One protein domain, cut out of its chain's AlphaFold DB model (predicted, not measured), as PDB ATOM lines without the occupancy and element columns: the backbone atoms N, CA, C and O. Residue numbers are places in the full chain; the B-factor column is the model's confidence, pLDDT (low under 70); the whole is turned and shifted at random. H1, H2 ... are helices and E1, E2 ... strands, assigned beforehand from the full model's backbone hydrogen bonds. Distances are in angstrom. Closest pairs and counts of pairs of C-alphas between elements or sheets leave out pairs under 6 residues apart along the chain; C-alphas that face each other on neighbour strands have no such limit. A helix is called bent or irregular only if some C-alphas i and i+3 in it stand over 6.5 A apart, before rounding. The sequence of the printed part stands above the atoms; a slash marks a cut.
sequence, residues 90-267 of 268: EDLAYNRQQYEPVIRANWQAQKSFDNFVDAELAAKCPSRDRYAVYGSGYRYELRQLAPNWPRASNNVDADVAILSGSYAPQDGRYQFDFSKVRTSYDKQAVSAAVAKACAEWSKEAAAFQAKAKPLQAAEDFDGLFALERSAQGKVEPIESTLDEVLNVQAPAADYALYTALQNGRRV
ATOM      1  N   GLU A  90     202.449 131.682 231.687       91.06
ATOM      2  CA  GLU A  90     201.476 130.593 231.624       91.06
ATOM      3  C   GLU A  90     200.666 130.456 232.922       91.06
ATOM      4  O   GLU A  90     199.457 130.219 232.858       91.06
ATOM      5  N   ASP A  91     201.284 130.651 234.090       91.44
ATOM      6  CA  ASP A  91     200.597 130.607 235.387       91.44
ATOM      7  C   ASP A  91     199.651 131.792 235.563       91.44
ATOM      8  O   ASP A  91     198.489 131.621 235.943       91.44
ATOM      9  N   LEU A  92     200.109 132.992 235.201       90.31
ATOM     10  CA  LEU A  92     199.268 134.187 235.224       90.31
ATOM     11  C   LEU A  92     198.107 134.068 234.227       90.31
ATOM     12  O   LEU A  92     196.972 134.433 234.547       90.31
ATOM     13  N   ALA A  93     198.351 133.507 233.039       93.12
ATOM     14  CA  ALA A  93     197.303 133.237 232.059       93.12
ATOM     15  C   ALA A  93     196.287 132.201 232.570       93.12
ATOM     16  O   ALA A  93     195.083 132.392 232.383       93.12
ATOM     17  N   TYR A  94     196.742 131.145 233.249       94.75
ATOM     18  CA  TYR A  94     195.876 130.140 233.869       94.75
ATOM     19  C   TYR A  94     194.975 130.745 234.954       94.75
ATOM     20  O   TYR A  94     193.767 130.492 234.974       94.75
ATOM     21  N   ASN A  95     195.536 131.583 235.828       95.00
ATOM     22  CA  ASN A  95     194.770 132.284 236.858       95.00
ATOM     23  C   ASN A  95     193.715 133.187 236.205       95.00
ATOM     24  O   ASN A  95     192.529 133.135 236.545       95.00
ATOM     25  N   ARG A  96     194.135 133.963 235.198       95.44
ATOM     26  CA  ARG A  96     193.284 134.916 234.479       95.44
ATOM     27  C   ARG A  96     192.104 134.277 233.771       95.44
ATOM     28  O   ARG A  96     191.004 134.825 233.826       95.44
ATOM     29  N   GLN A  97     192.301 133.113 233.160       96.94
ATOM     30  CA  GLN A  97     191.223 132.365 232.507       96.94
ATOM     31  C   GLN A  97     190.085 131.992 233.468       96.94
ATOM     32  O   GLN A  97     188.947 131.854 233.025       96.94
ATOM     33  N   GLN A  98     190.363 131.864 234.770       97.00
ATOM     34  CA  GLN A  98     189.346 131.564 235.776       97.00
ATOM     35  C   GLN A  98     188.609 132.820 236.243       97.00
ATOM     36  O   GLN A  98     187.378 132.842 236.252       97.00
ATOM     37  N   TYR A  99     189.341 133.860 236.656       95.62
ATOM     38  CA  TYR A  99     188.716 135.005 237.318       95.62
ATOM     39  C   TYR A  99     188.088 136.012 236.354       95.62
ATOM     40  O   TYR A  99     187.073 136.619 236.689       95.62
ATOM     41  N   GLU A 100     188.654 136.211 235.158       97.06
ATOM     42  CA  GLU A 100     188.190 137.275 234.262       97.06
ATOM     43  C   GLU A 100     186.722 137.081 233.834       97.06
ATOM     44  O   GLU A 100     185.945 138.035 233.956       97.06
ATOM     45  N   PRO A 101     186.279 135.880 233.408       97.62
ATOM     46  CA  PRO A 101     184.874 135.653 233.078       97.62
ATOM     47  C   PRO A 101     183.934 135.905 234.263       97.62
ATOM     48  O   PRO A 101     182.836 136.431 234.076       97.62
ATOM     49  N   VAL A 102     184.366 135.574 235.484       97.44
ATOM     50  CA  VAL A 102     183.565 135.750 236.703       97.44
ATOM     51  C   VAL A 102     183.430 137.224 237.071       97.44
ATOM     52  O   VAL A 102     182.316 137.673 237.336       97.44
ATOM     53  N   ILE A 103     184.523 137.995 237.025       96.31
ATOM     54  CA  ILE A 103     184.493 139.451 237.242       96.31
ATOM     55  C   ILE A 103     183.526 140.099 236.248       96.31
ATOM     56  O   ILE A 103     182.645 140.864 236.641       96.31
ATOM     57  N   ARG A 104     183.633 139.745 234.961       97.38
ATOM     58  CA  ARG A 104     182.756 140.278 233.909       97.38
ATOM     59  C   ARG A 104     181.290 139.904 234.131       97.38
ATOM     60  O   ARG A 104     180.416 140.755 233.970       97.38
ATOM     61  N   ALA A 105     181.008 138.663 234.522       97.06
ATOM     62  CA  ALA A 105     179.648 138.203 234.797       97.06
ATOM     63  C   ALA A 105     179.036 138.885 236.033       97.06
ATOM     64  O   ALA A 105     177.880 139.312 235.985       97.06
ATOM     65  N   ASN A 106     179.802 139.034 237.118       96.75
ATOM     66  CA  ASN A 106     179.372 139.758 238.315       96.75
ATOM     67  C   ASN A 106     179.102 141.239 238.000       96.75
ATOM     68  O   ASN A 106     178.026 141.742 238.326       96.75
ATOM     69  N   TRP A 107     180.008 141.902 237.274       96.50
ATOM     70  CA  TRP A 107     179.825 143.283 236.821       96.50
ATOM     71  C   TRP A 107     178.564 143.449 235.965       96.50
ATOM     72  O   TRP A 107     177.763 144.355 236.197       96.50
ATOM     73  N   GLN A 108     178.337 142.546 235.005       97.50
ATOM     74  CA  GLN A 108     177.157 142.586 234.138       97.50
ATOM     75  C   GLN A 108     175.863 142.406 234.942       97.50
ATOM     76  O   GLN A 108     174.868 143.094 234.688       97.50
ATOM     77  N   ALA A 109     175.868 141.502 235.924       97.25
ATOM     78  CA  ALA A 109     174.745 141.310 236.831       97.25
ATOM     79  C   ALA A 109     174.485 142.569 237.669       97.25
ATOM     80  O   ALA A 109     173.334 142.990 237.776       97.25
ATOM     81  N   GLN A 110     175.537 143.208 238.188       97.38
ATOM     82  CA  GLN A 110     175.431 144.447 238.956       97.38
ATOM     83  C   GLN A 110     174.915 145.612 238.096       97.38
ATOM     84  O   GLN A 110     174.002 146.313 238.517       97.38
ATOM     85  N   LYS A 111     175.382 145.779 236.849       97.44
ATOM     86  CA  LYS A 111     174.806 146.771 235.920       97.44
ATOM     87  C   LYS A 111     173.338 146.502 235.619       97.44
ATOM     88  O   LYS A 111     172.540 147.434 235.540       97.44
ATOM     89  N   SER A 112     172.966 145.235 235.437       98.00
ATOM     90  CA  SER A 112     171.564 144.877 235.239       98.00
ATOM     91  C   SER A 112     170.722 145.186 236.475       98.00
ATOM     92  O   SER A 112     169.599 145.653 236.305       98.00
ATOM     93  N   PHE A 113     171.246 144.937 237.677       98.44
ATOM     94  CA  PHE A 113     170.605 145.278 238.943       98.44
ATOM     95  C   PHE A 113     170.401 146.789 239.068       98.44
ATOM     96  O   PHE A 113     169.271 147.225 239.249       98.44
ATOM     97  N   ASP A 114     171.462 147.577 238.877       98.19
ATOM     98  CA  ASP A 114     171.431 149.041 238.952       98.19
ATOM     99  C   ASP A 114     170.354 149.625 238.029       98.19
ATOM    100  O   ASP A 114     169.471 150.355 238.475       98.19
ATOM    101  N   ASN A 115     170.375 149.228 236.752       98.19
ATOM    102  CA  ASN A 115     169.401 149.687 235.763       98.19
ATOM    103  C   ASN A 115     167.970 149.262 236.116       98.19
ATOM    104  O   ASN A 115     167.022 149.997 235.846       98.19
ATOM    105  N   PHE A 116     167.800 148.065 236.682       98.56
ATOM    106  CA  PHE A 116     166.491 147.564 237.083       98.56
ATOM    107  C   PHE A 116     165.935 148.344 238.274       98.56
ATOM    108  O   PHE A 116     164.795 148.792 238.210       98.56
ATOM    109  N   VAL A 117     166.731 148.558 239.324       98.31
ATOM    110  CA  VAL A 117     166.317 149.342 240.497       98.31
ATOM    111  C   VAL A 117     165.986 150.779 240.096       98.31
ATOM    112  O   VAL A 117     164.930 151.276 240.479       98.31
ATOM    113  N   ASP A 118     166.823 151.423 239.275       97.81
ATOM    114  CA  ASP A 118     166.576 152.786 238.790       97.81
ATOM    115  C   ASP A 118     165.258 152.873 237.998       97.81
ATOM    116  O   ASP A 118     164.450 153.779 238.218       97.81
ATOM    117  N   ALA A 119     165.007 151.908 237.107       98.19
ATOM    118  CA  ALA A 119     163.769 151.844 236.333       98.19
ATOM    119  C   ALA A 119     162.540 151.598 237.221       98.19
ATOM    120  O   ALA A 119     161.497 152.218 237.021       98.19
ATOM    121  N   GLU A 120     162.657 150.721 238.219       98.19
ATOM    122  CA  GLU A 120     161.582 150.420 239.164       98.19
ATOM    123  C   GLU A 120     161.251 151.625 240.048       98.19
ATOM    124  O   GLU A 120     160.073 151.941 240.228       98.19
ATOM    125  N   LEU A 121     162.267 152.334 240.553       97.31
ATOM    126  CA  LEU A 121     162.090 153.582 241.296       97.31
ATOM    127  C   LEU A 121     161.385 154.623 240.424       97.31
ATOM    128  O   LEU A 121     160.376 155.184 240.844       97.31
ATOM    129  N   ALA A 122     161.847 154.830 239.187       95.69
ATOM    130  CA  ALA A 122     161.230 155.778 238.261       95.69
ATOM    131  C   ALA A 122     159.775 155.416 237.905       95.69
ATOM    132  O   ALA A 122     158.934 156.302 237.766       95.69
ATOM    133  N   ALA A 123     159.465 154.125 237.762       96.62
ATOM    134  CA  ALA A 123     158.134 153.659 237.384       96.62
ATOM    135  C   ALA A 123     157.127 153.683 238.546       96.62
ATOM    136  O   ALA A 123     155.936 153.908 238.325       96.62
ATOM    137  N   LYS A 124     157.579 153.410 239.777       96.00
ATOM    138  CA  LYS A 124     156.689 153.159 240.924       96.00
ATOM    139  C   LYS A 124     156.634 154.289 241.933       96.00
ATOM    140  O   LYS A 124     155.603 154.453 242.585       96.00
ATOM    141  N   CYS A 125     157.715 155.045 242.098       95.00
ATOM    142  CA  CYS A 125     157.739 156.153 243.038       95.00
ATOM    143  C   CYS A 125     157.186 157.409 242.354       95.00
ATOM    144  O   CYS A 125     157.737 157.857 241.346       95.00
ATOM    145  N   PRO A 126     156.110 158.022 242.879       92.06
ATOM    146  CA  PRO A 126     155.641 159.295 242.353       92.06
ATOM    147  C   PRO A 126     156.710 160.385 242.509       92.06
ATOM    148  O   PRO A 126     157.443 160.400 243.496       92.06
ATOM    149  N   SER A 127     156.749 161.348 241.580       89.56
ATOM    150  CA  SER A 127     157.571 162.552 241.769       89.56
ATOM    151  C   SER A 127     157.145 163.293 243.040       89.56
ATOM    152  O   SER A 127     155.948 163.458 243.301       89.56
ATOM    153  N   ARG A 128     158.127 163.819 243.781       89.00
ATOM    154  CA  ARG A 128     157.922 164.752 244.902       89.00
ATOM    155  C   ARG A 128     157.040 165.950 244.539       89.00
ATOM    156  O   ARG A 128     156.228 166.379 245.356       89.00
ATOM    157  N   ASP A 129     157.071 166.388 243.277       91.00
ATOM    158  CA  ASP A 129     156.247 167.499 242.784       91.00
ATOM    159  C   ASP A 129     154.741 167.233 242.918       91.00
ATOM    160  O   ASP A 129     153.961 168.175 243.040       91.00
ATOM    161  N   ARG A 130     154.319 165.958 242.928       93.44
ATOM    162  CA  ARG A 130     152.913 165.565 243.097       93.44
ATOM    163  C   ARG A 130     152.351 165.981 244.460       93.44
ATOM    164  O   ARG A 130     151.158 166.271 244.569       93.44
ATOM    165  N   TYR A 131     153.193 165.968 245.491       94.69
ATOM    166  CA  TYR A 131     152.800 166.212 246.880       94.69
ATOM    167  C   TYR A 131     153.329 167.536 247.438       94.69
ATOM    168  O   TYR A 131     152.881 167.961 248.501       94.69
ATOM    169  N   ALA A 132     154.226 168.203 246.712       94.12
ATOM    170  CA  ALA A 132     154.727 169.518 247.071       94.12
ATOM    171  C   ALA A 132     153.592 170.548 247.225       94.12
ATOM    172  O   ALA A 132     152.570 170.507 246.528       94.12
ATOM    173  N   VAL A 133     153.787 171.481 248.154       95.00
ATOM    174  CA  VAL A 133     152.936 172.657 248.343       95.00
ATOM    175  C   VAL A 133     153.737 173.891 247.949       95.00
ATOM    176  O   VAL A 133     154.827 174.128 248.469       95.00
ATOM    177  N   TYR A 134     153.193 174.656 247.005       92.12
ATOM    178  CA  TYR A 134     153.844 175.811 246.390       92.12
ATOM    179  C   TYR A 134     153.197 177.121 246.842       92.12
ATOM    180  O   TYR A 134     151.987 177.177 247.056       92.12
ATOM    181  N   GLY A 135     153.984 178.191 246.887       84.12
ATOM    182  CA  GLY A 135     153.485 179.565 246.922       84.12
ATOM    183  C   GLY A 135     154.429 180.529 246.210       84.12
ATOM    184  O   GLY A 135     155.323 180.100 245.476       84.12
ATOM    185  N   SER A 136     154.232 181.836 246.395       82.88
ATOM    186  CA  SER A 136     155.039 182.866 245.726       82.88
ATOM    187  C   SER A 136     156.471 182.898 246.269       82.88
ATOM    188  O   SER A 136     156.786 183.660 247.174       82.88
ATOM    189  N   GLY A 137     157.342 182.062 245.699       86.25
ATOM    190  CA  GLY A 137     158.774 182.007 246.014       86.25
ATOM    191  C   GLY A 137     159.184 180.927 247.018       86.25
ATOM    192  O   GLY A 137     160.348 180.889 247.404       86.25
ATOM    193  N   TYR A 138     158.274 180.037 247.419       89.62
ATOM    194  CA  TYR A 138     158.579 178.934 248.332       89.62
ATOM    195  C   TYR A 138     157.930 177.618 247.891       89.62
ATOM    196  O   TYR A 138     156.919 177.590 247.182       89.62
ATOM    197  N   ARG A 139     158.535 176.516 248.336       93.62
ATOM    198  CA  ARG A 139     158.113 175.135 248.096       93.62
ATOM    199  C   ARG A 139     158.390 174.340 249.364       93.62
ATOM    200  O   ARG A 139     159.518 174.372 249.838       93.62
ATOM    201  N   TYR A 140     157.384 173.626 249.853       94.44
ATOM    202  CA  TYR A 140     157.522 172.696 250.971       94.44
ATOM    203  C   TYR A 140     157.137 171.290 250.530       94.44
ATOM    204  O   TYR A 140     156.113 171.102 249.861       94.44
ATOM    205  N   GLU A 141     157.947 170.301 250.892       93.31
ATOM    206  CA  GLU A 141     157.736 168.922 250.462       93.31
ATOM    207  C   GLU A 141     158.416 167.874 251.341       93.31
ATOM    208  O   GLU A 141     159.394 168.122 252.042       93.31
ATOM    209  N   LEU A 142     157.936 166.639 251.216       93.25
ATOM    210  CA  LEU A 142     158.682 165.488 251.692       93.25
ATOM    211  C   LEU A 142     159.830 165.184 250.720       93.25
ATOM    212  O   LEU A 142     159.616 165.150 249.503       93.25
ATOM    213  N   ARG A 143     161.041 164.934 251.235       91.62
ATOM    214  CA  ARG A 143     162.178 164.546 250.389       91.62
ATOM    215  C   ARG A 143     161.863 163.240 249.663       91.62
ATOM    216  O   ARG A 143     161.259 162.338 250.236       91.62
ATOM    217  N   GLN A 144     162.297 163.138 248.412       92.25
ATOM    218  CA  GLN A 144     162.191 161.915 247.624       92.25
ATOM    219  C   GLN A 144     163.077 160.796 248.186       92.25
ATOM    220  O   GLN A 144     164.159 161.074 248.706       92.25
ATOM    221  N   LEU A 145     162.635 159.544 248.029       94.31
ATOM    222  CA  LEU A 145     163.468 158.380 248.326       94.31
ATOM    223  C   LEU A 145     164.766 158.423 247.501       94.31
ATOM    224  O   LEU A 145     164.723 158.604 246.284       94.31
ATOM    225  N   ALA A 146     165.897 158.244 248.169       93.25
ATOM    226  CA  ALA A 146     167.239 158.181 247.607       93.25
ATOM    227  C   ALA A 146     168.000 156.999 248.240       93.25
ATOM    228  O   ALA A 146     168.954 157.219 248.986       93.25
ATOM    229  N   PRO A 147     167.544 155.755 247.992       95.38
ATOM    230  CA  PRO A 147     168.175 154.575 248.565       95.38
ATOM    231  C   PRO A 147     169.611 154.401 248.057       95.38
ATOM    232  O   PRO A 147     169.948 154.825 246.948       95.38
ATOM    233  N   ASN A 148     170.443 153.741 248.855       93.56
ATOM    234  CA  ASN A 148     171.863 153.551 248.600       93.56
ATOM    235  C   ASN A 148     172.251 152.066 248.546       93.56
ATOM    236  O   ASN A 148     171.956 151.278 249.445       93.56
ATOM    237  N   TRP A 149     172.984 151.695 247.498       94.31
ATOM    238  CA  TRP A 149     173.549 150.358 247.324       94.31
ATOM    239  C   TRP A 149     174.856 150.418 246.514       94.31
ATOM    240  O   TRP A 149     175.084 151.396 245.793       94.31
ATOM    241  N   PRO A 150     175.723 149.390 246.590       91.94
ATOM    242  CA  PRO A 150     176.940 149.313 245.792       91.94
ATOM    243  C   PRO A 150     176.610 149.309 244.302       91.94
ATOM    244  O   PRO A 150     175.956 148.394 243.810       91.94
ATOM    245  N   ARG A 151     177.066 150.330 243.580       92.62
ATOM    246  CA  ARG A 151     176.853 150.465 242.135       92.62
ATOM    247  C   ARG A 151     177.987 149.794 241.368       92.62
ATOM    248  O   ARG A 151     179.140 149.834 241.794       92.62
ATOM    249  N   ALA A 152     177.682 149.242 240.197       93.69
ATOM    250  CA  ALA A 152     178.712 148.773 239.278       93.69
ATOM    251  C   ALA A 152     179.571 149.941 238.785       93.69
ATOM    252  O   ALA A 152     179.045 150.995 238.398       93.69
ATOM    253  N   SER A 153     180.879 149.703 238.675       91.81
ATOM    254  CA  SER A 153     181.810 150.615 238.012       91.81
ATOM    255  C   SER A 153     181.383 150.894 236.565       91.81
ATOM    256  O   SER A 153     180.587 150.168 235.964       91.81
ATOM    257  N   ASN A 154     181.942 151.930 235.949       91.19
ATOM    258  CA  ASN A 154     181.655 152.241 234.546       91.19
ATOM    259  C   ASN A 154     182.523 151.473 233.547       91.19
ATOM    260  O   ASN A 154     182.275 151.582 232.348       91.19
ATOM    261  N   ASN A 155     183.523 150.719 234.007       92.00
ATOM    262  CA  ASN A 155     184.479 150.071 233.123       92.00
ATOM    263  C   ASN A 155     184.900 148.706 233.673       92.00
ATOM    264  O   ASN A 155     185.748 148.609 234.556       92.00
ATOM    265  N   VAL A 156     184.347 147.654 233.076       93.12
ATOM    266  CA  VAL A 156     184.663 146.273 233.439       93.12
ATOM    267  C   VAL A 156     186.130 145.906 233.184       93.12
ATOM    268  O   VAL A 156     186.680 145.088 233.910       93.12
ATOM    269  N   ASP A 157     186.797 146.511 232.198       92.12
ATOM    270  CA  ASP A 157     188.212 146.226 231.932       92.12
ATOM    271  C   ASP A 157     189.111 146.819 233.023       92.12
ATOM    272  O   ASP A 157     190.100 146.200 233.418       92.12
ATOM    273  N   ALA A 158     188.734 147.988 233.556       89.69
ATOM    274  CA  ALA A 158     189.393 148.565 234.723       89.69
ATOM    275  C   ALA A 158     189.178 147.690 235.963       89.69
ATOM    276  O   ALA A 158     190.135 147.440 236.688       89.69
ATOM    277  N   ASP A 159     187.966 147.165 236.168       89.25
ATOM    278  CA  ASP A 159     187.692 146.243 237.275       89.25
ATOM    279  C   ASP A 159     188.521 144.966 237.152       89.25
ATOM    280  O   ASP A 159     189.144 144.559 238.123       89.25
ATOM    281  N   VAL A 160     188.596 144.356 235.964       92.12
ATOM    282  CA  VAL A 160     189.443 143.174 235.748       92.12
ATOM    283  C   VAL A 160     190.892 143.485 236.117       92.12
ATOM    284  O   VAL A 160     191.472 142.735 236.895       92.12
ATOM    285  N   ALA A 161     191.452 144.593 235.623       88.81
ATOM    286  CA  ALA A 161     192.840 144.967 235.888       88.81
ATOM    287  C   ALA A 161     193.109 145.261 237.375       88.81
ATOM    288  O   ALA A 161     194.078 144.751 237.941       88.81
ATOM    289  N   ILE A 162     192.251 146.061 238.014       86.81
ATOM    290  CA  ILE A 162     192.398 146.459 239.420       86.81
ATOM    291  C   ILE A 162     192.203 145.252 240.331       86.81
ATOM    292  O   ILE A 162     193.024 145.016 241.218       86.81
ATOM    293  N   LEU A 163     191.136 144.477 240.118       89.31
ATOM    294  CA  LEU A 163     190.814 143.345 240.975       89.31
ATOM    295  C   LEU A 163     191.861 142.243 240.850       89.31
ATOM    296  O   LEU A 163     192.320 141.728 241.869       89.31
ATOM    297  N   SER A 164     192.296 141.914 239.631       85.50
ATOM    298  CA  SER A 164     193.339 140.906 239.468       85.50
ATOM    299  C   SER A 164     194.669 141.363 240.048       85.50
ATOM    300  O   SER A 164     195.303 140.598 240.760       85.50
ATOM    301  N   GLY A 165     195.077 142.609 239.785       80.81
ATOM    302  CA  GLY A 165     196.373 143.119 240.234       80.81
ATOM    303  C   GLY A 165     196.461 143.358 241.742       80.81
ATOM    304  O   GLY A 165     197.557 143.329 242.289       80.81
ATOM    305  N   SER A 166     195.327 143.587 242.413       86.69
ATOM    306  CA  SER A 166     195.312 143.930 243.844       86.69
ATOM    307  C   SER A 166     194.925 142.763 244.754       86.69
ATOM    308  O   SER A 166     195.253 142.795 245.937       86.69
ATOM    309  N   TYR A 167     194.193 141.768 244.241       88.69
ATOM    310  CA  TYR A 167     193.601 140.718 245.079       88.69
ATOM    311  C   TYR A 167     193.993 139.299 244.677       88.69
ATOM    312  O   TYR A 167     194.016 138.439 245.550       88.69
ATOM    313  N   ALA A 168     194.276 139.027 243.400       90.12
ATOM    314  CA  ALA A 168     194.705 137.692 242.994       90.12
ATOM    315  C   ALA A 168     196.210 137.516 243.271       90.12
ATOM    316  O   ALA A 168     196.984 138.401 242.891       90.12
ATOM    317  N   PRO A 169     196.650 136.396 243.872       89.12
ATOM    318  CA  PRO A 169     198.066 136.074 244.005       89.12
ATOM    319  C   PRO A 169     198.791 136.057 242.650       89.12
ATOM    320  O   PRO A 169     198.239 135.603 241.642       89.12
ATOM    321  N   GLN A 170     200.026 136.568 242.637       87.62
ATOM    322  CA  GLN A 170     200.851 136.766 241.432       87.62
ATOM    323  C   GLN A 170     202.151 135.944 241.453       87.62
ATOM    324  O   GLN A 170     203.003 136.119 240.590       87.62
ATOM    325  N   ASP A 171     202.312 135.059 242.434       89.12
ATOM    326  CA  ASP A 171     203.516 134.268 242.735       89.12
ATOM    327  C   ASP A 171     203.393 132.797 242.287       89.12
ATOM    328  O   ASP A 171     204.139 131.913 242.708       89.12
ATOM    329  N   GLY A 172     202.402 132.488 241.450       89.62
ATOM    330  CA  GLY A 172     202.294 131.175 240.835       89.62
ATOM    331  C   GLY A 172     200.913 130.870 240.290       89.62
ATOM    332  O   GLY A 172     200.122 131.757 239.961       89.62
ATOM    333  N   ARG A 173     200.630 129.575 240.190       93.81
ATOM    334  CA  ARG A 173     199.372 129.036 239.686       93.81
ATOM    335  C   ARG A 173     198.393 128.783 240.822       93.81
ATOM    336  O   ARG A 173     198.730 128.124 241.802       93.81
ATOM    337  N   TYR A 174     197.163 129.249 240.658       95.06
ATOM    338  CA  TYR A 174     196.125 129.196 241.677       95.06
ATOM    339  C   TYR A 174     194.795 128.707 241.113       95.06
ATOM    340  O   TYR A 174     194.384 129.081 240.018       95.06
ATOM    341  N   GLN A 175     194.092 127.900 241.901       97.06
ATOM    342  CA  GLN A 175     192.702 127.534 241.687       97.06
ATOM    343  C   GLN A 175     191.821 128.390 242.597       97.06
ATOM    344  O   GLN A 175     191.953 128.348 243.823       97.06
ATOM    345  N   PHE A 176     190.897 129.137 242.002       96.94
ATOM    346  CA  PHE A 176     189.965 129.991 242.736       96.94
ATOM    347  C   PHE A 176     188.603 129.308 242.903       96.94
ATOM    348  O   PHE A 176     188.174 128.534 242.042       96.94
ATOM    349  N   ASP A 177     187.915 129.608 244.008       96.81
ATOM    350  CA  ASP A 177     186.541 129.167 244.264       96.81
ATOM    351  C   ASP A 177     185.580 130.357 244.186       96.81
ATOM    352  O   ASP A 177     185.462 131.155 245.115       96.81
ATOM    353  N   PHE A 178     184.863 130.450 243.068       96.75
ATOM    354  CA  PHE A 178     183.864 131.488 242.821       96.75
ATOM    355  C   PHE A 178     182.427 131.034 243.108       96.75
ATOM    356  O   PHE A 178     181.489 131.737 242.743       96.75
ATOM    357  N   SER A 179     182.221 129.889 243.770       95.62
ATOM    358  CA  SER A 179     180.884 129.314 244.014       95.62
ATOM    359  C   SER A 179     179.927 130.241 244.771       95.62
ATOM    360  O   SER A 179     178.710 130.115 244.642       95.62
ATOM    361  N   LYS A 180     180.469 131.183 245.549       95.06
ATOM    362  CA  LYS A 180     179.700 132.188 246.296       95.06
ATOM    363  C   LYS A 180     179.512 133.508 245.547       95.06
ATOM    364  O   LYS A 180     178.752 134.348 246.015       95.06
ATOM    365  N   VAL A 181     180.189 133.716 244.415       95.75
ATOM    366  CA  VAL A 181     180.055 134.955 243.641       95.75
ATOM    367  C   VAL A 181     178.701 134.974 242.957       95.75
ATOM    368  O   VAL A 181     178.375 134.107 242.146       95.75
ATOM    369  N   ARG A 182     177.904 135.995 243.264       94.44
ATOM    370  CA  ARG A 182     176.584 136.157 242.662       94.44
ATOM    371  C   ARG A 182     176.709 136.767 241.276       94.44
ATOM    372  O   ARG A 182     177.398 137.762 241.072       94.44
ATOM    373  N   THR A 183     175.984 136.201 240.324       94.81
ATOM    374  CA  THR A 183     175.859 136.728 238.954       94.81
ATOM    375  C   THR A 183     174.392 136.910 238.566       94.81
ATOM    376  O   THR A 183     174.030 136.904 237.391       94.81
ATOM    377  N   SER A 184     173.523 137.028 239.566       95.19
ATOM    378  CA  SER A 184     172.086 137.225 239.428       95.19
ATOM    379  C   SER A 184     171.526 137.862 240.702       95.19
ATOM    380  O   SER A 184     172.226 137.993 241.706       95.19
ATOM    381  N   TYR A 185     170.266 138.275 240.636       97.19
ATOM    382  CA  TYR A 185     169.513 138.858 241.742       97.19
ATOM    383  C   TYR A 185     168.031 138.509 241.585       97.19
ATOM    384  O   TYR A 185     167.565 138.214 240.477       97.19
ATOM    385  N   ASP A 186     167.277 138.561 242.680       97.62
ATOM    386  CA  ASP A 186     165.839 138.311 242.650       97.62
ATOM    387  C   ASP A 186     165.081 139.580 242.232       97.62
ATOM    388  O   ASP A 186     164.813 140.482 243.030       97.62
ATOM    389  N   LYS A 187     164.706 139.638 240.950       97.81
ATOM    390  CA  LYS A 187     163.909 140.740 240.389       97.81
ATOM    391  C   LYS A 187     162.595 140.950 241.130       97.81
ATOM    392  O   LYS A 187     162.187 142.096 241.306       97.81
ATOM    393  N   GLN A 188     161.919 139.881 241.542       97.94
ATOM    394  CA  GLN A 188     160.617 139.988 242.190       97.94
ATOM    395  C   GLN A 188     160.765 140.556 243.601       97.94
ATOM    396  O   GLN A 188     160.003 141.452 243.967       97.94
ATOM    397  N   ALA A 189     161.761 140.099 244.361       97.81
ATOM    398  CA  ALA A 189     162.052 140.632 245.689       97.81
ATOM    399  C   ALA A 189     162.405 142.127 245.636       97.81
ATOM    400  O   ALA A 189     161.831 142.922 246.380       97.81
ATOM    401  N   VAL A 190     163.279 142.525 244.704       98.25
ATOM    402  CA  VAL A 190     163.655 143.932 244.491       98.25
ATOM    403  C   VAL A 190     162.437 144.771 244.104       98.25
ATOM    404  O   VAL A 190     162.151 145.795 244.722       98.25
ATOM    405  N   SER A 191     161.667 144.306 243.121       98.50
ATOM    406  CA  SER A 191     160.465 144.982 242.630       98.50
ATOM    407  C   SER A 191     159.416 145.170 243.735       98.50
ATOM    408  O   SER A 191     158.792 146.233 243.839       98.50
ATOM    409  N   ALA A 192     159.226 144.159 244.588       98.50
ATOM    410  CA  ALA A 192     158.313 144.214 245.724       98.50
ATOM    411  C   ALA A 192     158.798 145.189 246.808       98.50
ATOM    412  O   ALA A 192     157.993 145.963 247.327       98.50
ATOM    413  N   ALA A 193     160.099 145.196 247.115       98.44
ATOM    414  CA  ALA A 193     160.686 146.119 248.084       98.44
ATOM    415  C   ALA A 193     160.554 147.579 247.634       98.44
ATOM    416  O   ALA A 193     160.070 148.412 248.400       98.44
ATOM    417  N   VAL A 194     160.872 147.870 246.366       98.62
ATOM    418  CA  VAL A 194     160.679 149.203 245.779       98.62
ATOM    419  C   VAL A 194     159.205 149.606 245.831       98.62
ATOM    420  O   VAL A 194     158.882 150.698 246.291       98.62
ATOM    421  N   ALA A 195     158.283 148.723 245.428       98.44
ATOM    422  CA  ALA A 195     156.849 149.020 245.470       98.44
ATOM    423  C   ALA A 195     156.359 149.344 246.889       98.44
ATOM    424  O   ALA A 195     155.608 150.303 247.075       98.44
ATOM    425  N   LYS A 196     156.800 148.567 247.885       98.50
ATOM    426  CA  LYS A 196     156.469 148.791 249.294       98.50
ATOM    427  C   LYS A 196     156.982 150.152 249.768       98.50
ATOM    428  O   LYS A 196     156.188 150.942 250.275       98.50
ATOM    429  N   ALA A 197     158.259 150.454 249.538       98.38
ATOM    430  CA  ALA A 197     158.865 151.719 249.944       98.38
ATOM    431  C   ALA A 197     158.189 152.925 249.270       98.38
ATOM    432  O   ALA A 197     157.810 153.882 249.944       98.38
ATOM    433  N   CYS A 198     157.940 152.863 247.955       98.00
ATOM    434  CA  CYS A 198     157.235 153.926 247.233       98.00
ATOM    435  C   CYS A 198     155.803 154.134 247.765       98.00
ATOM    436  O   CYS A 198     155.330 155.272 247.832       98.00
ATOM    437  N   ALA A 199     155.097 153.062 248.146       98.12
ATOM    438  CA  ALA A 199     153.748 153.146 248.708       98.12
ATOM    439  C   ALA A 199     153.742 153.764 250.117       98.12
ATOM    440  O   ALA A 199     152.919 154.638 250.398       98.12
ATOM    441  N   GLU A 200     154.674 153.353 250.980       97.88
ATOM    442  CA  GLU A 200     154.863 153.931 252.315       97.88
ATOM    443  C   GLU A 200     155.229 155.415 252.225       97.88
ATOM    444  O   GLU A 200     154.582 156.252 252.855       97.88
ATOM    445  N   TRP A 201     156.171 155.767 251.349       97.62
ATOM    446  CA  TRP A 201     156.542 157.156 251.102       97.62
ATOM    447  C   TRP A 201     155.361 157.981 250.577       97.62
ATOM    448  O   TRP A 201     155.103 159.076 251.069       97.62
ATOM    449  N   SER A 202     154.585 157.445 249.628       97.06
ATOM    450  CA  SER A 202     153.418 158.143 249.063       97.06
ATOM    451  C   SER A 202     152.348 158.424 250.116       97.06
ATOM    452  O   SER A 202     151.677 159.457 250.063       97.06
ATOM    453  N   LYS A 203     152.183 157.516 251.083       96.69
ATOM    454  CA  LYS A 203     151.273 157.697 252.217       96.69
ATOM    455  C   LYS A 203     151.731 158.853 253.111       96.69
ATOM    456  O   LYS A 203     150.914 159.714 253.437       96.69
ATOM    457  N   GLU A 204     153.014 158.903 253.461       96.94
ATOM    458  CA  GLU A 204     153.578 159.996 254.265       96.94
ATOM    459  C   GLU A 204     153.553 161.332 253.506       96.94
ATOM    460  O   GLU A 204     153.169 162.355 254.070       96.94
ATOM    461  N   ALA A 205     153.853 161.330 252.204       96.44
ATOM    462  CA  ALA A 205     153.807 162.519 251.355       96.44
ATOM    463  C   ALA A 205     152.380 163.081 251.216       96.44
ATOM    464  O   ALA A 205     152.168 164.292 251.308       96.44
ATOM    465  N   ALA A 206     151.376 162.213 251.066       96.56
ATOM    466  CA  ALA A 206     149.973 162.622 251.055       96.56
ATOM    467  C   ALA A 206     149.533 163.198 252.412       96.56
ATOM    468  O   ALA A 206     148.843 164.220 252.456       96.56
ATOM    469  N   ALA A 207     149.956 162.579 253.519       96.00
ATOM    470  CA  ALA A 207     149.673 163.071 254.865       96.00
ATOM    471  C   ALA A 207     150.344 164.427 255.136       96.00
ATOM    472  O   ALA A 207     149.722 165.315 255.724       96.00
ATOM    473  N   PHE A 208     151.582 164.607 254.673       96.81
ATOM    474  CA  PHE A 208     152.283 165.887 254.690       96.81
ATOM    475  C   PHE A 208     151.496 166.945 253.908       96.81
ATOM    476  O   PHE A 208     151.141 167.975 254.477       96.81
ATOM    477  N   GLN A 209     151.144 166.676 252.645       97.00
ATOM    478  CA  GLN A 209     150.436 167.637 251.795       97.00
ATOM    479  C   GLN A 209     149.091 168.060 252.403       97.00
ATOM    480  O   GLN A 209     148.735 169.240 252.370       97.00
ATOM    481  N   ALA A 210     148.346 167.115 252.984       97.31
ATOM    482  CA  ALA A 210     147.069 167.390 253.639       97.31
ATOM    483  C   ALA A 210     147.209 168.347 254.837       97.31
ATOM    484  O   ALA A 210     146.325 169.171 255.056       97.31
ATOM    485  N   LYS A 211     148.320 168.268 255.582       97.44
ATOM    486  CA  LYS A 211     148.632 169.175 256.701       97.44
ATOM    487  C   LYS A 211     149.245 170.496 256.240       97.44
ATOM    488  O   LYS A 211     148.983 171.526 256.846       97.44
ATOM    489  N   ALA A 212     150.028 170.480 255.166       96.81
ATOM    490  CA  ALA A 212     150.695 171.664 254.638       96.81
ATOM    491  C   ALA A 212     149.714 172.633 253.956       96.81
ATOM    492  O   ALA A 212     149.833 173.840 254.129       96.81
ATOM    493  N   LYS A 213     148.702 172.132 253.233       96.50
ATOM    494  CA  LYS A 213     147.689 172.969 252.556       96.50
ATOM    495  C   LYS A 213     146.976 173.991 253.465       96.50
ATOM    496  O   LYS A 213     146.912 175.152 253.071       96.50
ATOM    497  N   PRO A 214     146.437 173.635 254.648       97.06
ATOM    498  CA  PRO A 214     145.810 174.625 255.526       97.06
ATOM    499  C   PRO A 214     146.810 175.636 256.105       97.06
ATOM    500  O   PRO A 214     146.459 176.804 256.222       97.06
ATOM    501  N   LEU A 215     148.051 175.228 256.405       96.69
ATOM    502  CA  LEU A 215     149.104 176.148 256.867       96.69
ATOM    503  C   LEU A 215     149.489 177.146 255.769       96.69
ATOM    504  O   LEU A 215     149.590 178.340 256.018       96.69
ATOM    505  N   GLN A 216     149.611 176.667 254.530       96.38
ATOM    506  CA  GLN A 216     149.825 177.506 253.353       96.38
ATOM    507  C   GLN A 216     148.681 178.503 253.150       96.38
ATOM    508  O   GLN A 216     148.946 179.675 252.907       96.38
ATOM    509  N   ALA A 217     147.424 178.063 253.259       95.31
ATOM    510  CA  ALA A 217     146.266 178.949 253.130       95.31
ATOM    511  C   ALA A 217     146.204 180.021 254.234       95.31
ATOM    512  O   ALA A 217     145.621 181.080 254.018       95.31
ATOM    513  N   ALA A 218     146.798 179.745 255.397       95.88
ATOM    514  CA  ALA A 218     146.927 180.679 256.511       95.88
ATOM    515  C   ALA A 218     148.215 181.527 256.465       95.88
ATOM    516  O   ALA A 218     148.425 182.324 257.373       95.88
ATOM    517  N   GLU A 219     149.071 181.341 255.452       94.94
ATOM    518  CA  GLU A 219     150.407 181.951 255.358       94.94
ATOM    519  C   GLU A 219     151.297 181.685 256.594       94.94
ATOM    520  O   GLU A 219     152.183 182.467 256.935       94.94
ATOM    521  N   ASP A 220     151.093 180.544 257.264       96.31
ATOM    522  CA  ASP A 220     151.885 180.117 258.421       96.31
ATOM    523  C   ASP A 220     153.188 179.436 257.967       96.31
ATOM    524  O   ASP A 220     153.288 178.209 257.846       96.31
ATOM    525  N   PHE A 221     154.196 180.255 257.663       94.38
ATOM    526  CA  PHE A 221     155.500 179.784 257.190       94.38
ATOM    527  C   PHE A 221     156.295 179.036 258.262       94.38
ATOM    528  O   PHE A 221     156.945 178.039 257.944       94.38
ATOM    529  N   ASP A 222     156.209 179.467 259.522       96.25
ATOM    530  CA  ASP A 222     156.881 178.791 260.634       96.25
ATOM    531  C   ASP A 222     156.282 177.397 260.850       96.25
ATOM    532  O   ASP A 222     157.014 176.414 261.013       96.25
ATOM    533  N   GLY A 223     154.953 177.282 260.764       96.75
ATOM    534  CA  GLY A 223     154.242 176.009 260.790       96.75
ATOM    535  C   GLY A 223     154.619 175.098 259.622       96.75
ATOM    536  O   GLY A 223     154.857 173.905 259.831       96.75
ATOM    537  N   LEU A 224     154.721 175.632 258.399       95.81
ATOM    538  CA  LEU A 224     155.166 174.873 257.221       95.81
ATOM    539  C   LEU A 224     156.598 174.350 257.379       95.81
ATOM    540  O   LEU A 224     156.847 173.169 257.125       95.81
ATOM    541  N   PHE A 225     157.517 175.193 257.849       94.88
ATOM    542  CA  PHE A 225     158.908 174.814 258.088       94.88
ATOM    543  C   PHE A 225     159.030 173.756 259.194       94.88
ATOM    544  O   PHE A 225     159.736 172.753 259.038       94.88
ATOM    545  N   ALA A 226     158.298 173.925 260.299       95.44
ATOM    546  CA  ALA A 226     158.252 172.944 261.378       95.44
ATOM    547  C   ALA A 226     157.663 171.602 260.906       95.44
ATOM    548  O   ALA A 226     158.197 170.537 261.236       95.44
ATOM    549  N   LEU A 227     156.596 171.644 260.099       95.62
ATOM    550  CA  LEU A 227     155.977 170.459 259.517       95.62
ATOM    551  C   LEU A 227     156.956 169.723 258.599       95.62
ATOM    552  O   LEU A 227     157.133 168.518 258.775       95.62
ATOM    553  N   GLU A 228     157.607 170.421 257.668       94.12
ATOM    554  CA  GLU A 228     158.595 169.829 256.761       94.12
ATOM    555  C   GLU A 228     159.722 169.158 257.543       94.12
ATOM    556  O   GLU A 228     159.956 167.961 257.368       94.12
ATOM    557  N   ARG A 229     160.343 169.873 258.491       92.31
ATOM    558  CA  ARG A 229     161.410 169.321 259.339       92.31
ATOM    559  C   ARG A 229     160.965 168.064 260.085       92.31
ATOM    560  O   ARG A 229     161.723 167.100 260.162       92.31
ATOM    561  N   SER A 230     159.745 168.057 260.625       91.62
ATOM    562  CA  SER A 230     159.202 166.886 261.325       91.62
ATOM    563  C   SER A 230     158.920 165.709 260.384       91.62
ATOM    564  O   SER A 230     159.110 164.553 260.762       91.62
ATOM    565  N   ALA A 231     158.489 165.995 259.153       91.12
ATOM    566  CA  ALA A 231     158.136 164.990 258.166       91.12
ATOM    567  C   ALA A 231     159.378 164.325 257.557       91.12
ATOM    568  O   ALA A 231     159.322 163.136 257.252       91.12
ATOM    569  N   GLN A 232     160.517 165.024 257.464       87.69
ATOM    570  CA  GLN A 232     161.765 164.425 256.965       87.69
ATOM    571  C   GLN A 232     162.190 163.183 257.763       87.69
ATOM    572  O   GLN A 232     162.612 162.191 257.172       87.69
ATOM    573  N   GLY A 233     161.973 163.174 259.084       89.81
ATOM    574  CA  GLY A 233     162.255 162.010 259.937       89.81
ATOM    575  C   GLY A 233     161.387 160.775 259.651       89.81
ATOM    576  O   GLY A 233     161.595 159.725 260.252       89.81
ATOM    577  N   LYS A 234     160.391 160.875 258.759       92.50
ATOM    578  CA  LYS A 234     159.573 159.742 258.300       92.50
ATOM    579  C   LYS A 234     160.139 159.047 257.065       92.50
ATOM    580  O   LYS A 234     159.777 157.902 256.825       92.50
ATOM    581  N   VAL A 235     161.002 159.713 256.297       93.94
ATOM    582  CA  VAL A 235     161.573 159.159 255.057       93.94
ATOM    583  C   VAL A 235     162.688 158.163 255.367       93.94
ATOM    584  O   VAL A 235     162.730 157.088 254.780       93.94
ATOM    585  N   GLU A 236     163.546 158.496 256.330       93.44
ATOM    586  CA  GLU A 236     164.748 157.724 256.666       93.44
ATOM    587  C   GLU A 236     164.469 156.250 257.031       93.44
ATOM    588  O   GLU A 236     165.137 155.379 256.480       93.44
ATOM    589  N   PRO A 237     163.452 155.895 257.846       95.69
ATOM    590  CA  PRO A 237     163.162 154.485 258.126       95.69
ATOM    591  C   PRO A 237     162.677 153.693 256.900       95.69
ATOM    592  O   PRO A 237     162.950 152.495 256.783       95.69
ATOM    593  N   ILE A 238     161.954 154.355 255.990       97.38
ATOM    594  CA  ILE A 238     161.455 153.745 254.747       97.38
ATOM    595  C   ILE A 238     162.642 153.428 253.836       97.38
ATOM    596  O   ILE A 238     162.740 152.326 253.299       97.38
ATOM    597  N   GLU A 239     163.566 154.378 253.699       95.94
ATOM    598  CA  GLU A 239     164.794 154.187 252.929       95.94
ATOM    599  C   GLU A 239     165.708 153.145 253.542       95.94
ATOM    600  O   GLU A 239     166.126 152.258 252.818       95.94
ATOM    601  N   SER A 240     165.955 153.178 254.854       96.50
ATOM    602  CA  SER A 240     166.810 152.190 255.522       96.50
ATOM    603  C   SER A 240     166.323 150.763 255.265       96.50
ATOM    604  O   SER A 240     167.116 149.868 254.984       96.50
ATOM    605  N   THR A 241     165.005 150.548 255.293       96.69
ATOM    606  CA  THR A 241     164.415 149.237 254.988       96.69
ATOM    607  C   THR A 241     164.628 148.848 253.522       96.69
ATOM    608  O   THR A 241     164.858 147.679 253.211       96.69
ATOM    609  N   LEU A 242     164.531 149.809 252.599       98.06
ATOM    610  CA  LEU A 242     164.801 149.567 251.185       98.06
ATOM    611  C   LEU A 242     166.289 149.273 250.949       98.06
ATOM    612  O   LEU A 242     166.606 148.306 250.262       98.06
ATOM    613  N   ASP A 243     167.181 150.048 251.562       97.12
ATOM    614  CA  ASP A 243     168.632 149.896 251.495       97.12
ATOM    615  C   ASP A 243     169.051 148.505 251.944       97.12
ATOM    616  O   ASP A 243     169.794 147.837 251.229       97.12
ATOM    617  N   GLU A 244     168.540 148.020 253.074       95.94
ATOM    618  CA  GLU A 244     168.819 146.664 253.553       95.94
ATOM    619  C   GLU A 244     168.501 145.608 252.488       95.94
ATOM    620  O   GLU A 244     169.331 144.743 252.193       95.94
ATOM    621  N   VAL A 245     167.333 145.699 251.845       96.25
ATOM    622  CA  VAL A 245     166.951 144.743 250.798       96.25
ATOM    623  C   VAL A 245     167.833 144.889 249.560       96.25
ATOM    624  O   VAL A 245     168.278 143.880 249.010       96.25
ATOM    625  N   LEU A 246     168.107 146.116 249.116       96.81
ATOM    626  CA  LEU A 246     168.938 146.353 247.937       96.81
ATOM    627  C   LEU A 246     170.376 145.874 248.157       96.81
ATOM    628  O   LEU A 246     170.931 145.227 247.277       96.81
ATOM    629  N   ASN A 247     170.947 146.101 249.339       94.88
ATOM    630  CA  ASN A 247     172.274 145.609 249.705       94.88
ATOM    631  C   ASN A 247     172.311 144.078 249.799       94.88
ATOM    632  O   ASN A 247     173.286 143.467 249.384       94.88
ATOM    633  N   VAL A 248     171.245 143.424 250.269       93.44
ATOM    634  CA  VAL A 248     171.176 141.952 250.264       93.44
ATOM    635  C   VAL A 248     171.098 141.387 248.844       93.44
ATOM    636  O   VAL A 248     171.615 140.296 248.593       93.44
ATOM    637  N   GLN A 249     170.439 142.090 247.921       95.38
ATOM    638  CA  GLN A 249     170.190 141.612 246.558       95.38
ATOM    639  C   GLN A 249     171.273 142.013 245.548       95.38
ATOM    640  O   GLN A 249     171.416 141.336 244.530       95.38
ATOM    641  N   ALA A 250     172.028 143.080 245.808       95.06
ATOM    642  CA  ALA A 250     173.071 143.569 244.916       95.06
ATOM    643  C   ALA A 250     174.181 142.508 244.731       95.06
ATOM    644  O   ALA A 250     174.800 142.088 245.715       95.06
ATOM    645  N   PRO A 251     174.476 142.076 243.487       93.75
ATOM    646  CA  PRO A 251     175.480 141.044 243.214       93.75
ATOM    647  C   PRO A 251     176.891 141.302 243.769       93.75
ATOM    648  O   PRO A 251     177.635 140.347 243.982       93.75
ATOM    649  N   ALA A 252     177.280 142.559 243.989       84.69
ATOM    650  CA  ALA A 252     178.609 142.940 244.476       84.69
ATOM    651  C   ALA A 252     178.682 143.237 245.990       84.69
ATOM    652  O   ALA A 252     179.749 143.591 246.487       84.69
ATOM    653  N   ALA A 253     177.579 143.124 246.737       80.44
ATOM    654  CA  ALA A 253     177.507 143.648 248.105       80.44
ATOM    655  C   ALA A 253     178.143 142.766 249.194       80.44
ATOM    656  O   ALA A 253     178.509 143.276 250.249       80.44
ATOM    657  N   ASP A 254     178.293 141.459 248.968       79.62
ATOM    658  CA  ASP A 254     178.775 140.514 249.988       79.62
ATOM    659  C   ASP A 254     180.289 140.241 249.934       79.62
ATOM    660  O   ASP A 254     180.787 139.354 250.625       79.62
ATOM    661  N   TYR A 255     181.029 141.006 249.126       87.50
ATOM    662  CA  TYR A 255     182.478 140.881 248.933       87.50
ATOM    663  C   TYR A 255     182.964 139.472 248.530       87.50
ATOM    664  O   TYR A 255     184.165 139.182 248.605       87.50
ATOM    665  N   ALA A 256     182.073 138.589 248.059       92.62
ATOM    666  CA  ALA A 256     182.423 137.208 247.729       92.62
ATOM    667  C   ALA A 256     183.483 137.121 246.620       92.62
ATOM    668  O   ALA A 256     184.367 136.271 246.685       92.62
ATOM    669  N   LEU A 257     183.436 138.029 245.637       94.19
ATOM    670  CA  LEU A 257     184.419 138.096 244.552       94.19
ATOM    671  C   LEU A 257     185.829 138.405 245.072       94.19
ATOM    672  O   LEU A 257     186.771 137.690 244.746       94.19
ATOM    673  N   TYR A 258     185.964 139.427 245.920       92.94
ATOM    674  CA  TYR A 258     187.240 139.801 246.537       92.94
ATOM    675  C   TYR A 258     187.790 138.664 247.396       92.94
ATOM    676  O   TYR A 258     188.957 138.299 247.282       92.94
ATOM    677  N   THR A 259     186.917 138.059 248.204       93.81
ATOM    678  CA  THR A 259     187.273 136.926 249.062       93.81
ATOM    679  C   THR A 259     187.766 135.744 248.231       93.81
ATOM    680  O   THR A 259     188.766 135.124 248.583       93.81
ATOM    681  N   ALA A 260     187.101 135.436 247.116       95.31
ATOM    682  CA  ALA A 260     187.506 134.354 246.228       95.31
ATOM    683  C   ALA A 260     188.881 134.614 245.596       95.31
ATOM    684  O   ALA A 260     189.707 133.707 245.572       95.31
ATOM    685  N   LEU A 261     189.141 135.846 245.139       93.88
ATOM    686  CA  LEU A 261     190.425 136.241 244.553       93.88
ATOM    687  C   LEU A 261     191.577 136.149 245.562       93.88
ATOM    688  O   LEU A 261     192.618 135.594 245.233       93.88
ATOM    689  N   GLN A 262     191.382 136.620 246.794       93.62
ATOM    690  CA  GLN A 262     192.422 136.588 247.831       93.62
ATOM    691  C   GLN A 262     192.752 135.175 248.322       93.62
ATOM    692  O   GLN A 262     193.871 134.914 248.747       93.62
ATOM    693  N   ASN A 263     191.776 134.263 248.290       93.06
ATOM    694  CA  ASN A 263     191.891 132.929 248.884       93.06
ATOM    695  C   ASN A 263     192.059 131.819 247.836       93.06
ATOM    696  O   ASN A 263     191.625 130.682 248.053       93.06
ATOM    697  N   GLY A 264     192.672 132.139 246.691       92.69
ATOM    698  CA  GLY A 264     193.078 131.134 245.714       92.69
ATOM    699  C   GLY A 264     193.972 130.071 246.358       92.69
ATOM    700  O   GLY A 264     194.825 130.372 247.190       92.69
ATOM    701  N   ARG A 265     193.802 128.807 245.966       94.88
ATOM    702  CA  ARG A 265     194.660 127.705 246.422       94.88
ATOM    703  C   ARG A 265     195.753 127.454 245.407       94.88
ATOM    704  O   ARG A 265     195.442 127.189 244.249       94.88
ATOM    705  N   ARG A 266     197.007 127.505 245.842       92.62
ATOM    706  CA  ARG A 266     198.144 127.230 244.970       92.62
ATOM    707  C   ARG A 266     198.075 125.801 244.425       92.62
ATOM    708  O   ARG A 266     197.737 124.873 245.163       92.62
ATOM    709  N   VAL A 267     198.371 125.639 243.140       89.44
ATOM    710  CA  VAL A 267     198.387 124.348 242.443       89.44
ATOM    711  C   VAL A 267     199.778 124.144 241.855       89.44
ATOM    712  O   VAL A 267     200.270 125.020 241.149       89.44
TER     713      VAL A 267
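This is residues 90 to 267 of the 268 residues of an uncharacterized protein of Parvularcula sp (UniProt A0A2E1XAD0). The model is a long, slim rod in which two long helices, H1 and H3, follow one another lengthwise and overlap near the middle; H4 and H5 fold back along H3. At the far end the small strand hairpin E1 and E2 packs on H3 and H4, and at the other end H2 and H6 pack together near the first half of H1. The printed part has 178 residues, with six named helices and two named strands in the order H1, E1, E2, H2, H3, H4, H5, H6; E1 and E2 form one antiparallel sheet, and the class is mostly helix. The whole is loose, with a radius of gyration of the C-alphas of 22.9 A and spans of 78 by 29 by 21 A.

Find C-alpha 90 at (201.476, 130.593, 231.624), where H1, residues 90 to 124, begins. By its hydrogen bonds it was assigned as one helix, but it is bent: C-alphas 98 and 101 are 6.6 A apart, and the arms H1a, residues 90 to 98, and H1b, residues 101 to 124, 34.1 A long, stand at 28 degrees. Next come E1, residues 133 to 135, E2, residues 138 to 140, and H2, residues 156 to 167. H3, residues 187 to 217, runs 44.0 A to C-alpha 217 at (146.266, 178.949, 253.130); it is neither bent nor irregular, but only just: C-alphas 211 and 214 are 6.2 A apart. Then read H4, residues 221 to 232, H5, residues 235 to 249, 21.3 A long, and H6, residues 256 to 262, ending at C-alpha 262 at (192.422, 136.588, 247.831).

Start at the hub, H3. Its residues 190 to 198 touch H1b, closest at the C-alphas of Ala 195 and Lys 124, 6.2 A; they run the same way at a shallow tilt of 33 degrees, only just short of steep. H5 touches H3 at a shallow tilt of 10 degrees, opposite ways, with the C-alphas of Ile 238 and Ala 197 closest at 5.8 A. H3 and H4 form a helical hairpin, closest at the C-alphas of Ala 212 and Leu 224, 6.1 A. In the hairpin E1 and E2, look for N 133 and O 140, within hydrogen-bond range at 2.9 A. H2 touches H6, closest at the C-alphas of Tyr 167 and Gln 262, 5.1 A. Every O i to N i+4 pair is within range in H1b, H2, H4, H5 and H6, against 4 of 5 in H1a and 25 of 27 in H3.

The two C-alphas farthest apart, those of Glu 90 and Ala 218, are 78.1 A apart. The printed part has no cut; the links E2 to H2 and H2 to H3 are long. The mean pLDDT of the printed part is 94.2, and no printed residue is under 70.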